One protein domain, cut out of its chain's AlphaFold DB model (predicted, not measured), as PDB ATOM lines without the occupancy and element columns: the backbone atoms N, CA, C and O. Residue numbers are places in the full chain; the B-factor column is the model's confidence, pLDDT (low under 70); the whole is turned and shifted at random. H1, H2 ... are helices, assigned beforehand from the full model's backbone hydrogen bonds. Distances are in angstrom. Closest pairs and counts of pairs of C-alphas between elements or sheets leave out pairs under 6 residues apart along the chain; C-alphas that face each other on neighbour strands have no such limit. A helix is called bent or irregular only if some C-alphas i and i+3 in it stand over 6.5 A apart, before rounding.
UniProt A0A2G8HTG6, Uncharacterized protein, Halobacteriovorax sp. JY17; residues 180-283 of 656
ATOM      1  N   THR A 180      80.197  -6.071  42.734       93.50
ATOM      2  CA  THR A 180      81.247  -6.376  43.716       93.50
ATOM      3  C   THR A 180      81.908  -5.110  44.245       93.50
ATOM      4  O   THR A 180      82.066  -4.932  45.447       93.50
ATOM      5  N   MET A 181      82.228  -4.162  43.366       93.56
ATOM      6  CA  MET A 181      82.781  -2.879  43.784       93.56
ATOM      7  C   MET A 181      81.794  -2.071  44.632       93.56
ATOM      8  O   MET A 181      82.225  -1.367  45.537       93.56
ATOM      9  N   LYS A 182      80.480  -2.169  44.389       90.38
ATOM     10  CA  LYS A 182      79.463  -1.513  45.231       90.38
ATOM     11  C   LYS A 182      79.302  -2.173  46.602       90.38
ATOM     12  O   LYS A 182      78.968  -1.468  47.546       90.38
ATOM     13  N   SER A 183      79.495  -3.489  46.711       90.06
ATOM     14  CA  SER A 183      79.344  -4.212  47.982       90.06
ATOM     15  C   SER A 183      80.563  -4.078  48.896       90.06
ATOM     16  O   SER A 183      80.428  -4.143  50.117       90.06
ATOM     17  N   ILE A 184      81.751  -3.857  48.330       91.06
ATOM     18  CA  ILE A 184      82.970  -3.636  49.107       91.06
ATOM     19  C   ILE A 184      82.940  -2.242  49.744       91.06
ATOM     20  O   ILE A 184      82.970  -1.216  49.062       91.06
ATOM     21  N   THR A 185      82.942  -2.211  51.076       88.81
ATOM     22  CA  THR A 185      83.020  -0.963  51.844       88.81
ATOM     23  C   THR A 185      84.484  -0.557  52.010       88.81
ATOM     24  O   THR A 185      85.249  -1.244  52.683       88.81
ATOM     25  N   LEU A 186      84.883   0.556  51.390       90.38
ATOM     26  CA  LEU A 186      86.218   1.142  51.547       90.38
ATOM     27  C   LEU A 186      86.146   2.259  52.591       90.38
ATOM     28  O   LEU A 186      85.695   3.362  52.289       90.38
ATOM     29  N   THR A 187      86.543   1.953  53.822       88.38
ATOM     30  CA  THR A 187      86.511   2.901  54.939       88.38
ATOM     31  C   THR A 187      87.725   3.825  54.913       88.38
ATOM     32  O   THR A 187      88.858   3.382  54.695       88.38
ATOM     33  N   THR A 188      87.493   5.118  55.146       87.50
ATOM     34  CA  THR A 188      88.551   6.114  55.334       87.50
ATOM     35  C   THR A 188      88.836   6.274  56.829       87.50
ATOM     36  O   THR A 188      87.903   6.369  57.634       87.50
ATOM     37  N   PRO A 189      90.108   6.212  57.252       88.94
ATOM     38  CA  PRO A 189      90.454   6.317  58.661       88.94
ATOM     39  C   PRO A 189      90.308   7.748  59.180       88.94
ATOM     40  O   PRO A 189      90.731   8.699  58.533       88.94
ATOM     41  N   THR A 190      89.798   7.883  60.403       85.50
ATOM     42  CA  THR A 190      89.721   9.169  61.123       85.50
ATOM     43  C   THR A 190      90.848   9.346  62.143       85.50
ATOM     44  O   THR A 190      91.153  10.463  62.559       85.50
ATOM     45  N   THR A 191      91.485   8.241  62.548       88.81
ATOM     46  CA  THR A 191      92.595   8.213  63.508       88.81
ATOM     47  C   THR A 191      93.724   7.317  63.008       88.81
ATOM     48  O   THR A 191      93.496   6.394  62.223       88.81
ATOM     49  N   SER A 192      94.944   7.559  63.495       89.12
ATOM     50  CA  SER A 192      96.112   6.730  63.163       89.12
ATOM     51  C   SER A 192      95.893   5.256  63.533       89.12
ATOM     52  O   SER A 192      96.085   4.378  62.697       89.12
ATOM     53  N   ASN A 193      95.350   4.981  64.724       91.69
ATOM     54  CA  ASN A 193      95.050   3.613  65.161       91.69
ATOM     55  C   ASN A 193      94.028   2.920  64.250       91.69
ATOM     56  O   ASN A 193      94.227   1.769  63.863       91.69
ATOM     57  N   GLN A 194      92.959   3.626  63.867       93.81
ATOM     58  CA  GLN A 194      91.969   3.095  62.930       93.81
ATOM     59  C   GLN A 194      92.596   2.821  61.557       93.81
ATOM     60  O   GLN A 194      92.281   1.816  60.929       93.81
ATOM     61  N   CYS A 195      93.502   3.685  61.097       93.44
ATOM     62  CA  CYS A 195      94.208   3.487  59.837       93.44
ATOM     63  C   CYS A 195      95.060   2.216  59.838       93.44
ATOM     64  O   CYS A 195      94.965   1.410  58.912       93.44
ATOM     65  N   VAL A 196      95.838   2.007  60.903       91.88
ATOM     66  CA  VAL A 196      96.662   0.804  61.071       91.88
ATOM     67  C   VAL A 196      95.790  -0.453  61.077       91.88
ATOM     68  O   VAL A 196      96.120  -1.428  60.406       91.88
ATOM     69  N   GLN A 197      94.653  -0.426  61.777       94.12
ATOM     70  CA  GLN A 197      93.700  -1.540  61.783       94.12
ATOM     71  C   GLN A 197      93.142  -1.826  60.386       94.12
ATOM     72  O   GLN A 197      93.247  -2.956  59.922       94.12
ATOM     73  N   ILE A 198      92.644  -0.802  59.686       93.88
ATOM     74  CA  ILE A 198      92.120  -0.936  58.319       93.88
ATOM     75  C   ILE A 198      93.170  -1.550  57.388       93.88
ATOM     76  O   ILE A 198      92.861  -2.447  56.603       93.88
ATOM     77  N   LEU A 199      94.418  -1.088  57.467       93.06
ATOM     78  CA  LEU A 199      95.484  -1.603  56.619       93.06
ATOM     79  C   LEU A 199      95.822  -3.066  56.942       93.06
ATOM     80  O   LEU A 199      95.951  -3.876  56.026       93.06
ATOM     81  N   ASN A 200      95.902  -3.424  58.226       91.44
ATOM     82  CA  ASN A 200      96.124  -4.806  58.661       91.44
ATOM     83  C   ASN A 200      94.977  -5.735  58.223       91.44
ATOM     84  O   ASN A 200      95.218  -6.869  57.799       91.44
ATOM     85  N   ASP A 201      93.734  -5.253  58.273       92.75
ATOM     86  CA  ASP A 201      92.567  -5.991  57.795       92.75
ATOM     87  C   ASP A 201      92.659  -6.226  56.286       92.75
ATOM     88  O   ASP A 201      92.467  -7.352  55.824       92.75
ATOM     89  N   TRP A 202      93.050  -5.214  55.507       93.00
ATOM     90  CA  TRP A 202      93.297  -5.375  54.072       93.00
ATOM     91  C   TRP A 202      94.450  -6.330  53.767       93.00
ATOM     92  O   TRP A 202      94.347  -7.126  52.831       93.00
ATOM     93  N   GLN A 203      95.529  -6.319  54.546       90.00
ATOM     94  CA  GLN A 203      96.624  -7.273  54.371       90.00
ATOM     95  C   GLN A 203      96.148  -8.724  54.532       90.00
ATOM     96  O   GLN A 203      96.603  -9.602  53.800       90.00
ATOM     97  N   ARG A 204      95.184  -8.975  55.425       88.75
ATOM     98  CA  ARG A 204      94.614 -10.312  55.674       88.75
ATOM     99  C   ARG A 204      93.447 -10.654  54.746       88.75
ATOM    100  O   ARG A 204      93.225 -11.824  54.443       88.75
ATOM    101  N   ASN A 205      92.729  -9.660  54.234       90.44
ATOM    102  CA  ASN A 205      91.510  -9.859  53.452       90.44
ATOM    103  C   ASN A 205      91.782 -10.633  52.140       90.44
ATOM    104  O   ASN A 205      92.668 -10.239  51.378       90.44
ATOM    105  N   PRO A 206      91.057 -11.731  51.850       89.75
ATOM    106  CA  PRO A 206      91.275 -12.557  50.656       89.75
ATOM    107  C   PRO A 206      90.933 -11.857  49.331       89.75
ATOM    108  O   PRO A 206      91.413 -12.275  48.279       89.75
ATOM    109  N   ASN A 207      90.172 -10.760  49.361       92.56
ATOM    110  CA  ASN A 207      89.831  -9.969  48.176       92.56
ATOM    111  C   ASN A 207      90.972  -9.047  47.727       92.56
ATOM    112  O   ASN A 207      90.997  -8.615  46.574       92.56
ATOM    113  N   THR A 208      91.917  -8.720  48.611       94.00
ATOM    114  CA  THR A 208      92.951  -7.708  48.344       94.00
ATOM    115  C   THR A 208      93.826  -8.029  47.131       94.00
ATOM    116  O   THR A 208      94.041  -7.124  46.324       94.00
ATOM    117  N   PRO A 209      94.276  -9.282  46.907       94.25
ATOM    118  CA  PRO A 209      94.979  -9.647  45.678       94.25
ATOM    119  C   PRO A 209      94.184  -9.340  44.401       94.25
ATOM    120  O   PRO A 209      94.742  -8.832  43.431       94.25
ATOM    121  N   PHE A 210      92.870  -9.566  44.404       95.06
ATOM    122  CA  PHE A 210      92.008  -9.265  43.258       95.06
ATOM    123  C   PHE A 210      91.848  -7.759  43.044       95.06
ATOM    124  O   PHE A 210      91.997  -7.254  41.929       95.06
ATOM    125  N   LEU A 211      91.635  -7.014  44.129       95.69
ATOM    126  CA  LEU A 211      91.547  -5.556  44.103       95.69
ATOM    127  C   LEU A 211      92.842  -4.903  43.601       95.69
ATOM    128  O   LEU A 211      92.802  -3.993  42.768       95.69
ATOM    129  N   CYS A 212      93.998  -5.395  44.045       96.19
ATOM    130  CA  CYS A 212      95.280  -4.911  43.553       96.19
ATOM    131  C   CYS A 212      95.562  -5.346  42.114       96.19
ATOM    132  O   CYS A 212      96.152  -4.569  41.365       96.19
ATOM    133  N   GLY A 213      95.079  -6.513  41.679       95.12
ATOM    134  CA  GLY A 213      95.132  -6.922  40.272       95.12
ATOM    135  C   GLY A 213      94.373  -5.961  39.355       95.12
ATOM    136  O   GLY A 213      94.867  -5.579  38.286       95.12
ATOM    137  N   LEU A 214      93.202  -5.488  39.796       95.62
ATOM    138  CA  LEU A 214      92.449  -4.440  39.099       95.62
ATOM    139  C   LEU A 214      93.240  -3.131  39.039       95.62
ATOM    140  O   LEU A 214      93.360  -2.541  37.963       95.62
ATOM    141  N   HIS A 215      93.806  -2.693  40.168       96.31
ATOM    142  CA  HIS A 215      94.640  -1.493  40.216       96.31
ATOM    143  C   HIS A 215      95.822  -1.580  39.238       96.31
ATOM    144  O   HIS A 215      96.018  -0.678  38.420       96.31
ATOM    145  N   GLU A 216      96.572  -2.680  39.265       95.38
ATOM    146  CA  GLU A 216      97.714  -2.911  38.382       95.38
ATOM    147  C   GLU A 216      97.300  -2.943  36.905       95.38
ATOM    148  O   GLU A 216      97.979  -2.372  36.048       95.38
ATOM    149  N   THR A 217      96.147  -3.534  36.588       94.94
ATOM    150  CA  THR A 217      95.594  -3.530  35.224       94.94
ATOM    151  C   THR A 217      95.315  -2.110  34.731       94.94
ATOM    152  O   THR A 217      95.709  -1.758  33.614       94.94
ATOM    153  N   LEU A 218      94.695  -1.269  35.566       95.56
ATOM    154  CA  LEU A 218      94.453   0.143  35.255       95.56
ATOM    155  C   LEU A 218      95.772   0.919  35.103       95.56
ATOM    156  O   LEU A 218      95.979   1.589  34.091       95.56
ATOM    157  N   SER A 219      96.700   0.757  36.051       94.94
ATOM    158  CA  SER A 219      98.018   1.410  36.068       94.94
ATOM    159  C   SER A 219      98.840   1.092  34.813       94.94
ATOM    160  O   SER A 219      99.434   1.978  34.189       94.94
ATOM    161  N   ARG A 220      98.833  -0.170  34.365       93.94
ATOM    162  CA  ARG A 220      99.483  -0.590  33.112       93.94
ATOM    163  C   ARG A 220      98.828   0.034  31.882       93.94
ATOM    164  O   ARG A 220      99.545   0.346  30.931       93.94
ATOM    165  N   GLY A 221      97.505   0.196  31.883       95.31
ATOM    166  CA  GLY A 221      96.769   0.892  30.828       95.31
ATOM    167  C   GLY A 221      97.162   2.365  30.737       95.31
ATOM    168  O   GLY A 221      97.510   2.835  29.655       95.31
ATOM    169  N   ASP A 222      97.218   3.062  31.871       92.62
ATOM    170  CA  ASP A 222      97.627   4.469  31.941       92.62
ATOM    171  C   ASP A 222      99.082   4.665  31.489       92.62
ATOM    172  O   ASP A 222      99.370   5.516  30.644       92.62
ATOM    173  N   LYS A 223     100.006   3.815  31.960       93.75
ATOM    174  CA  LYS A 223     101.400   3.801  31.480       93.75
ATOM    175  C   LYS A 223     101.469   3.526  29.974       93.75
ATOM    176  O   LYS A 223     102.255   4.153  29.268       93.75
ATOM    177  N   ALA A 224     100.635   2.624  29.454       93.31
ATOM    178  CA  ALA A 224     100.584   2.331  28.024       93.31
ATOM    179  C   ALA A 224     100.101   3.530  27.191       93.31
ATOM    180  O   ALA A 224     100.669   3.763  26.123       93.31
ATOM    181  N   LYS A 225      99.136   4.323  27.684       93.44
ATOM    182  CA  LYS A 225      98.687   5.570  27.027       93.44
ATOM    183  C   LYS A 225      99.818   6.582  26.868       93.44
ATOM    184  O   LYS A 225      99.902   7.227  25.831       93.44
ATOM    185  N   LEU A 226     100.695   6.695  27.867       91.81
ATOM    186  CA  LEU A 226     101.846   7.604  27.826       91.81
ATOM    187  C   LEU A 226     102.938   7.122  26.862       91.81
ATOM    188  O   LEU A 226     103.570   7.929  26.186       91.81
ATOM    189  N   ILE A 227     103.160   5.808  26.787       92.75
ATOM    190  CA  ILE A 227     104.248   5.217  25.995       92.75
ATOM    191  C   ILE A 227     103.868   5.057  24.512       92.75
ATOM    192  O   ILE A 227     104.722   5.213  23.641       92.75
ATOM    193  N   LEU A 228     102.608   4.729  24.199       92.25
ATOM    194  CA  LEU A 228     102.162   4.408  22.835       92.25
ATOM    195  C   LEU A 228     102.474   5.504  21.788       92.25
ATOM    196  O   LEU A 228     102.913   5.135  20.691       92.25
ATOM    197  N   PRO A 229     102.300   6.813  22.075       91.38
ATOM    198  CA  PRO A 229     102.645   7.879  21.133       91.38
ATOM    199  C   PRO A 229     104.142   7.942  20.806       91.38
ATOM    200  O   PRO A 229     104.505   8.295  19.690       91.38
ATOM    201  N   ALA A 230     105.009   7.548  21.745       89.81
ATOM    202  CA  ALA A 230     106.463   7.600  21.590       89.81
ATOM    203  C   ALA A 230     107.055   6.400  20.820       89.81
ATOM    204  O   ALA A 230     108.247   6.382  20.520       89.81
ATOM    205  N   ILE A 231     106.258   5.371  20.505       90.00
ATOM    206  CA  ILE A 231     106.745   4.155  19.837       90.00
ATOM    207  C   ILE A 231     106.587   4.239  18.321       90.00
ATOM    208  O   ILE A 231     105.487   4.452  17.810       90.00
ATOM    209  N   SER A 232     107.672   3.919  17.607       87.19
ATOM    210  CA  SER A 232     107.697   3.840  16.144       87.19
ATOM    211  C   SER A 232     106.567   2.961  15.571       87.19
ATOM    212  O   SER A 232     106.363   1.835  16.047       87.19
ATOM    213  N   PRO A 233     105.874   3.410  14.503       84.25
ATOM    214  CA  PRO A 233     104.850   2.633  13.795       84.25
ATOM    215  C   PRO A 233     105.316   1.248  13.313       84.25
ATOM    216  O   PRO A 233     104.501   0.336  13.176       84.25
ATOM    217  N   ILE A 234     106.625   1.067  13.104       86.88
ATOM    218  CA  ILE A 234     107.233  -0.186  12.631       86.88
ATOM    219  C   ILE A 234     107.103  -1.303  13.684       86.88
ATOM    220  O   ILE A 234     106.959  -2.476  13.341       86.88
ATOM    221  N   GLN A 235     107.055  -0.966  14.978       88.19
ATOM    222  CA  GLN A 235     106.939  -1.938  16.074       88.19
ATOM    223  C   GLN A 235     105.486  -2.419  16.283       88.19
ATOM    224  O   GLN A 235     104.942  -2.338  17.389       88.19
ATOM    225  N   ARG A 236     104.848  -2.951  15.228       87.88
ATOM    226  CA  ARG A 236     103.418  -3.334  15.201       87.88
ATOM    227  C   ARG A 236     103.002  -4.224  16.377       87.88
ATOM    228  O   ARG A 236     102.007  -3.938  17.038       87.88
ATOM    229  N   LYS A 237     103.793  -5.259  16.695       88.62
ATOM    230  CA  LYS A 237     103.514  -6.186  17.811       88.62
ATOM    231  C   LYS A 237     103.480  -5.462  19.161       88.62
ATOM    232  O   LYS A 237     102.562  -5.667  19.947       88.62
ATOM    233  N   ARG A 238     104.447  -4.574  19.415       89.12
ATOM    234  CA  ARG A 238     104.535  -3.810  20.668       89.12
ATOM    235  C   ARG A 238     103.389  -2.807  20.795       89.12
ATOM    236  O   ARG A 238     102.796  -2.704  21.864       89.12
ATOM    237  N   ARG A 239     103.041  -2.123  19.699       91.88
ATOM    238  CA  ARG A 239     101.888  -1.210  19.647       91.88
ATOM    239  C   ARG A 239     100.575  -1.943  19.920       91.88
ATOM    240  O   ARG A 239      99.796  -1.471  20.737       91.88
ATOM    241  N   SER A 240     100.372  -3.118  19.318       92.56
ATOM    242  CA  SER A 240      99.187  -3.958  19.555       92.56
ATOM    243  C   SER A 240      99.042  -4.357  21.031       92.56
ATOM    244  O   SER A 240      97.972  -4.195  21.616       92.56
ATOM    245  N   VAL A 241     100.138  -4.771  21.680       91.25
ATOM    246  CA  VAL A 241     100.137  -5.102  23.117       91.25
ATOM    247  C   VAL A 241      99.767  -3.890  23.979       91.25
ATOM    248  O   VAL A 241      98.966  -4.017  24.903       91.25
ATOM    249  N   LEU A 242     100.323  -2.710  23.689       93.19
ATOM    250  CA  LEU A 242      99.984  -1.491  24.430       93.19
ATOM    251  C   LEU A 242      98.531  -1.072  24.204       93.19
ATOM    252  O   LEU A 242      97.847  -0.755  25.171       93.19
ATOM    253  N   GLN A 243      98.037  -1.145  22.968       94.94
ATOM    254  CA  GLN A 243      96.640  -0.847  22.659       94.94
ATOM    255  C   GLN A 243      95.685  -1.802  23.382       94.94
ATOM    256  O   GLN A 243      94.673  -1.368  23.923       94.94
ATOM    257  N   SER A 244      96.021  -3.091  23.454       94.62
ATOM    258  CA  SER A 244      95.243  -4.068  24.221       94.62
ATOM    259  C   SER A 244      95.155  -3.682  25.703       94.62
ATOM    260  O   SER A 244      94.059  -3.681  26.259       94.62
ATOM    261  N   ARG A 245      96.269  -3.261  26.323       94.50
ATOM    262  CA  ARG A 245      96.278  -2.779  27.719       94.50
ATOM    263  C   ARG A 245      95.400  -1.544  27.913       94.50
ATOM    264  O   ARG A 245      94.660  -1.480  28.890       94.50
ATOM    265  N   ILE A 246      95.462  -0.596  26.977       95.81
ATOM    266  CA  ILE A 246      94.626   0.610  26.982       95.81
ATOM    267  C   ILE A 246      93.146   0.225  26.932       95.81
ATOM    268  O   ILE A 246      92.384   0.615  27.812       95.81
ATOM    269  N   ASN A 247      92.763  -0.607  25.963       96.31
ATOM    270  CA  ASN A 247      91.380  -1.033  25.769       96.31
ATOM    271  C   ASN A 247      90.835  -1.780  26.997       96.31
ATOM    272  O   ASN A 247      89.684  -1.584  27.381       96.31
ATOM    273  N   THR A 248      91.646  -2.637  27.624       94.31
ATOM    274  CA  THR A 248      91.255  -3.342  28.853       94.31
ATOM    275  C   THR A 248      91.019  -2.364  30.002       94.31
ATOM    276  O   THR A 248      89.971  -2.427  30.641       94.31
ATOM    277  N   ALA A 249      91.933  -1.417  30.234       95.31
ATOM    278  CA  ALA A 249      91.769  -0.416  31.287       95.31
ATOM    279  C   ALA A 249      90.549   0.490  31.048       95.31
ATOM    280  O   ALA A 249      89.791   0.766  31.979       95.31
ATOM    281  N   GLU A 250      90.297   0.902  29.805       95.19
ATOM    282  CA  GLU A 250      89.133   1.720  29.442       95.19
ATOM    283  C   GLU A 250      87.805   0.991  29.649       95.19
ATOM    284  O   GLU A 250      86.830   1.611  30.066       95.19
ATOM    285  N   ARG A 251      87.769  -0.330  29.442       94.75
ATOM    286  CA  ARG A 251      86.583  -1.157  29.724       94.75
ATOM    287  C   ARG A 251      86.300  -1.313  31.217       94.75
ATOM    288  O   ARG A 251      85.136  -1.442  31.585       94.75
ATOM    289  N   LEU A 252      87.334  -1.328  32.060       94.00
ATOM    290  CA  LEU A 252      87.205  -1.496  33.515       94.00
ATOM    291  C   LEU A 252      86.950  -0.174  34.247       94.00
ATOM    292  O   LEU A 252      86.204  -0.143  35.221       94.00
ATOM    293  N   THR A 253      87.527   0.926  33.762       93.62
ATOM    294  CA  THR A 253      87.413   2.264  34.366       93.62
ATOM    295  C   THR A 253      85.975   2.678  34.727       93.62
ATOM    296  O   THR A 253      85.787   3.137  35.855       93.62
ATOM    297  N   PRO A 254      84.949   2.531  33.861       93.94
ATOM    298  CA  PRO A 254      83.582   2.934  34.206       93.94
ATOM    299  C   PRO A 254      82.912   2.023  35.244       93.94
ATOM    300  O   PRO A 254      81.932   2.433  35.855       93.94
ATOM    301  N   LEU A 255      83.431   0.809  35.462       94.12
ATOM    302  CA  LEU A 255      82.881  -0.156  36.422       94.12
ATOM    303  C   LEU A 255      83.357   0.101  37.857       94.12
ATOM    304  O   LEU A 255      82.770  -0.429  38.796       94.12
ATOM    305  N   ILE A 256      84.412   0.904  38.029       93.19
ATOM    306  CA  ILE A 256      85.041   1.180  39.322       93.19
ATOM    307  C   ILE A 256      84.957   2.691  39.591       93.19
ATOM    308  O   ILE A 256      85.684   3.438  38.937       93.19
ATOM    309  N   PRO A 257      84.109   3.175  40.514       91.31
ATOM    310  CA  PRO A 257      84.029   4.582  40.919       91.31
ATOM    311  C   PRO A 257      85.382   5.261  41.194       91.31
ATOM    312  O   PRO A 257      86.332   4.629  41.652       91.31
ATOM    313  N   TYR A 258      85.474   6.577  40.954       90.12
ATOM    314  CA  TYR A 258      86.737   7.329  41.073       90.12
ATOM    315  C   TYR A 258      87.381   7.218  42.460       90.12
ATOM    316  O   TYR A 258      88.567   6.898  42.535       90.12
ATOM    317  N   PHE A 259      86.603   7.432  43.527       90.88
ATOM    318  CA  PHE A 259      87.062   7.276  44.910       90.88
ATOM    319  C   PHE A 259      87.717   5.909  45.120       90.88
ATOM    320  O   PHE A 259      88.862   5.821  45.552       90.88
ATOM    321  N   GLN A 260      87.040   4.840  44.694       93.81
ATOM    322  CA  GLN A 260      87.548   3.481  44.836       93.81
ATOM    323  C   GLN A 260      88.833   3.267  44.037       93.81
ATOM    324  O   GLN A 260      89.772   2.680  44.555       93.81
ATOM    325  N   ARG A 261      88.951   3.803  42.814       93.50
ATOM    326  CA  ARG A 261      90.215   3.731  42.055       93.50
ATOM    327  C   ARG A 261      91.365   4.419  42.792       93.50
ATOM    328  O   ARG A 261      92.478   3.898  42.802       93.50
ATOM    329  N   THR A 262      91.112   5.577  43.397       92.06
ATOM    330  CA  THR A 262      92.131   6.308  44.160       92.06
ATOM    331  C   THR A 262      92.473   5.611  45.473       92.06
ATOM    332  O   THR A 262      93.644   5.603  45.860       92.06
ATOM    333  N   TYR A 263      91.482   4.990  46.115       94.25
ATOM    334  CA  TYR A 263      91.670   4.185  47.312       94.25
ATOM    335  C   TYR A 263      92.502   2.946  47.024       94.25
ATOM    336  O   TYR A 263      93.527   2.744  47.660       94.25
ATOM    337  N   LEU A 264      92.133   2.173  46.001       94.94
ATOM    338  CA  LEU A 264      92.885   0.998  45.575       94.94
ATOM    339  C   LEU A 264      94.307   1.354  45.156       94.94
ATOM    340  O   LEU A 264      95.228   0.617  45.475       94.94
ATOM    341  N   LYS A 265      94.506   2.502  44.500       94.62
ATOM    342  CA  LYS A 265      95.853   3.000  44.228       94.62
ATOM    343  C   LYS A 265      96.649   3.193  45.520       94.62
ATOM    344  O   LYS A 265      97.744   2.664  45.621       94.62
ATOM    345  N   ASN A 266      96.101   3.917  46.496       93.94
ATOM    346  CA  ASN A 266      96.799   4.156  47.759       93.94
ATOM    347  C   ASN A 266      97.056   2.857  48.528       93.94
ATOM    348  O   ASN A 266      98.165   2.622  48.988       93.94
ATOM    349  N   LEU A 267      96.036   2.002  48.618       94.56
ATOM    350  CA  LEU A 267      96.113   0.710  49.283       94.56
ATOM    351  C   LEU A 267      97.184  -0.171  48.650       94.56
ATOM    352  O   LEU A 267      98.012  -0.713  49.359       94.56
ATOM    353  N   CYS A 268      97.179  -0.322  47.327       94.94
ATOM    354  CA  CYS A 268      98.040  -1.280  46.644       94.94
ATOM    355  C   CYS A 268      99.460  -0.768  46.400       94.94
ATOM    356  O   CYS A 268     100.354  -1.599  46.268       94.94
ATOM    357  N   GLU A 269      99.677   0.549  46.320       94.00
ATOM    358  CA  GLU A 269     101.021   1.139  46.246       94.00
ATOM    359  C   GLU A 269     101.707   1.165  47.620       94.00
ATOM    360  O   GLU A 269     102.923   1.007  47.657       94.00
ATOM    361  N   ASN A 270     100.937   1.281  48.715       93.75
ATOM    362  CA  ASN A 270     101.446   1.453  50.083       93.75
ATOM    363  C   ASN A 270     101.000   0.335  51.047       93.75
ATOM    364  O   ASN A 270     100.942   0.546  52.256       93.75
ATOM    365  N   ILE A 271     100.660  -0.858  50.546       91.44
ATOM    366  CA  ILE A 271     100.155  -1.963  51.386       91.44
ATOM    367  C   ILE A 271     101.175  -2.386  52.456       91.44
ATOM    368  O   ILE A 271     100.813  -2.913  53.503       91.44
ATOM    369  N   ASP A 272     102.457  -2.157  52.189       89.50
ATOM    370  CA  ASP A 272     103.604  -2.441  53.040       89.50
ATOM    371  C   ASP A 272     104.092  -1.246  53.862       89.50
ATOM    372  O   ASP A 272     104.967  -1.419  54.708       89.50
ATOM    373  N   ASN A 273     103.532  -0.056  53.642       91.25
ATOM    374  CA  ASN A 273     103.953   1.173  54.294       91.25
ATOM    375  C   ASN A 273     102.761   1.867  54.965       91.25
ATOM    376  O   ASN A 273     101.986   2.584  54.329       91.25
ATOM    377  N   GLN A 274     102.643   1.653  56.276       90.38
ATOM    378  CA  GLN A 274     101.543   2.189  57.077       90.38
ATOM    379  C   GLN A 274     101.505   3.719  57.052       90.38
ATOM    380  O   GLN A 274     100.441   4.289  56.837       90.38
ATOM    381  N   GLU A 275     102.654   4.375  57.212       90.38
ATOM    382  CA  GLU A 275     102.765   5.837  57.211       90.38
ATOM    383  C   GLU A 275     102.248   6.417  55.887       90.38
ATOM    384  O   GLU A 275     101.282   7.177  55.876       90.38
ATOM    385  N   GLN A 276     102.769   5.939  54.754       90.19
ATOM    386  CA  GLN A 276     102.368   6.433  53.431       90.19
ATOM    387  C   GLN A 276     100.903   6.139  53.090       90.19
ATOM    388  O   GLN A 276     100.249   6.941  52.416       90.19
ATOM    389  N   PHE A 277     100.364   5.002  53.537       91.12
ATOM    390  CA  PHE A 277      98.940   4.716  53.385       91.12
ATOM    391  C   PHE A 277      98.090   5.701  54.201       91.12
ATOM    392  O   PHE A 277      97.118   6.250  53.673       91.12
ATOM    393  N   CYS A 278      98.465   5.942  55.458       90.06
ATOM    394  CA  CYS A 278      97.696   6.742  56.402       90.06
ATOM    395  C   CYS A 278      97.757   8.245  56.131       90.06
ATOM    396  O   CYS A 278      96.716   8.901  56.192       90.06
ATOM    397  N   ASP A 279      98.921   8.784  55.773       86.94
ATOM    398  CA  ASP A 279      99.137  10.223  55.560       86.94
ATOM    399  C   ASP A 279      98.128  10.840  54.593       86.94
ATOM    400  O   ASP A 279      97.683  11.977  54.755       86.94
ATOM    401  N   LYS A 280      97.720  10.062  53.589       84.12
ATOM    402  CA  LYS A 280      96.798  10.513  52.554       84.12
ATOM    403  C   LYS A 280      95.371  10.753  53.056       84.12
ATOM    404  O   LYS A 280      94.687  11.593  52.484       84.12
ATOM    405  N   TYR A 281      94.935  10.016  54.074       85.00
ATOM    406  CA  TYR A 281      93.573  10.084  54.621       85.00
ATOM    407  C   TYR A 281      93.502  10.838  55.944       85.00
ATOM    408  O   TYR A 281      92.484  11.436  56.270       85.00
ATOM    409  N   LEU A 282      94.592  10.829  56.712       85.44
ATOM    410  CA  LEU A 282      94.685  11.599  57.949       85.44
ATOM    411  C   LEU A 282      94.883  13.096  57.684       85.44
ATOM    412  O   LEU A 282      94.674  13.905  58.590       85.44
ATOM    413  N   ALA A 283      95.249  13.475  56.456       75.81
ATOM    414  CA  ALA A 283      95.185  14.851  55.988       75.81
ATOM    415  C   ALA A 283      93.729  15.345  56.032       75.81
ATOM    416  O   ALA A 283      92.924  15.056  55.150       75.81
TER     417      ALA A 283
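What this domain is: This is residues 180 to 283 of the 656 residues of an uncharacterized protein of Halobacteriovorax sp. JY17 (UniProt A0A2G8HTG6). Two long helices, H3 and H4, fold back on each other and cross near their middles, making an arm, with a small head of three shorter helices, H5, H6 and H2, at the other end. H5 crosses the beginning of H3, H6 packs on H2, and the turn at residues 232 to 237 sticks out at the arm's tip. The printed part has 104 residues with six named helices, H1 to H6 in order, and no named strand. The class is all helix, and the helix packing is mostly crossed. The whole is loose, with a radius of gyration of the C-alphas of 16.3 A and spans of 54 by 27 by 22 A.

How they stand to each other: H3, residues 208 to 230, touches H4, residues 236 to 255, at a steep tilt of 48 degrees, opposite ways; their closest C-alphas, those of Gly 221 and Ile 246, are 4.4 A apart. With residues 211 to 215 alone, H3 also touches H5, residues 258 to 269, about perpendicular at 82 degrees, with the C-alphas of Cys 212 and Cys 268 closest at 5.5 A. H5 and H6, residues 274 to 282, form a helical hairpin at a shallow tilt of 23 degrees, opposite ways. They only just touch, with 3 pairs of C-alphas within 8 A, through residues 266 to 267 of H5 alone; the closest C-alphas are those of Asn 266 and Phe 277, 6.0 A apart. H6 touches H2, residues 192 to 204, at a steep tilt of 56 degrees, opposite ways, with the C-alphas of Cys 195 and Cys 278 closest at 5.9 A. H1, residues 180 to 183, touches no helix; it is close to H4 but not clearly touching, the C-alphas of Met 181 and Leu 255 being 7.9 A apart. Every O i to N i+4 pair is within hydrogen-bond range in H2 and H5, against 17 of 19 in H3, 14 of 16 in H4 and 3 of 5 in H6; H1 is too short for such a pair.

Where its parts are: H3 is 33.7 A long, from C-alpha 208 at (92.951, -7.708, 48.344) to C-alpha 230 at (106.463, 7.600, 21.590). It is only just irregular, with C-alphas 226 and 229 6.7 A apart. H4 is 29.7 A long and also only just irregular, with C-alphas 251 and 254 6.8 A apart. H2 is 18.7 A long, H5 16.4 A, H6 11.7 A and H1 5.1 A. H6 ends with C-alpha 282 at (94.685, 11.599, 57.949).

The domain as a whole: The two C-alphas farthest apart, those of Asn 193 and Ile 234, are 54.1 A apart. The printed part has no cut and no long link. The mean pLDDT of the printed part is 91.9, and no printed residue is under 70.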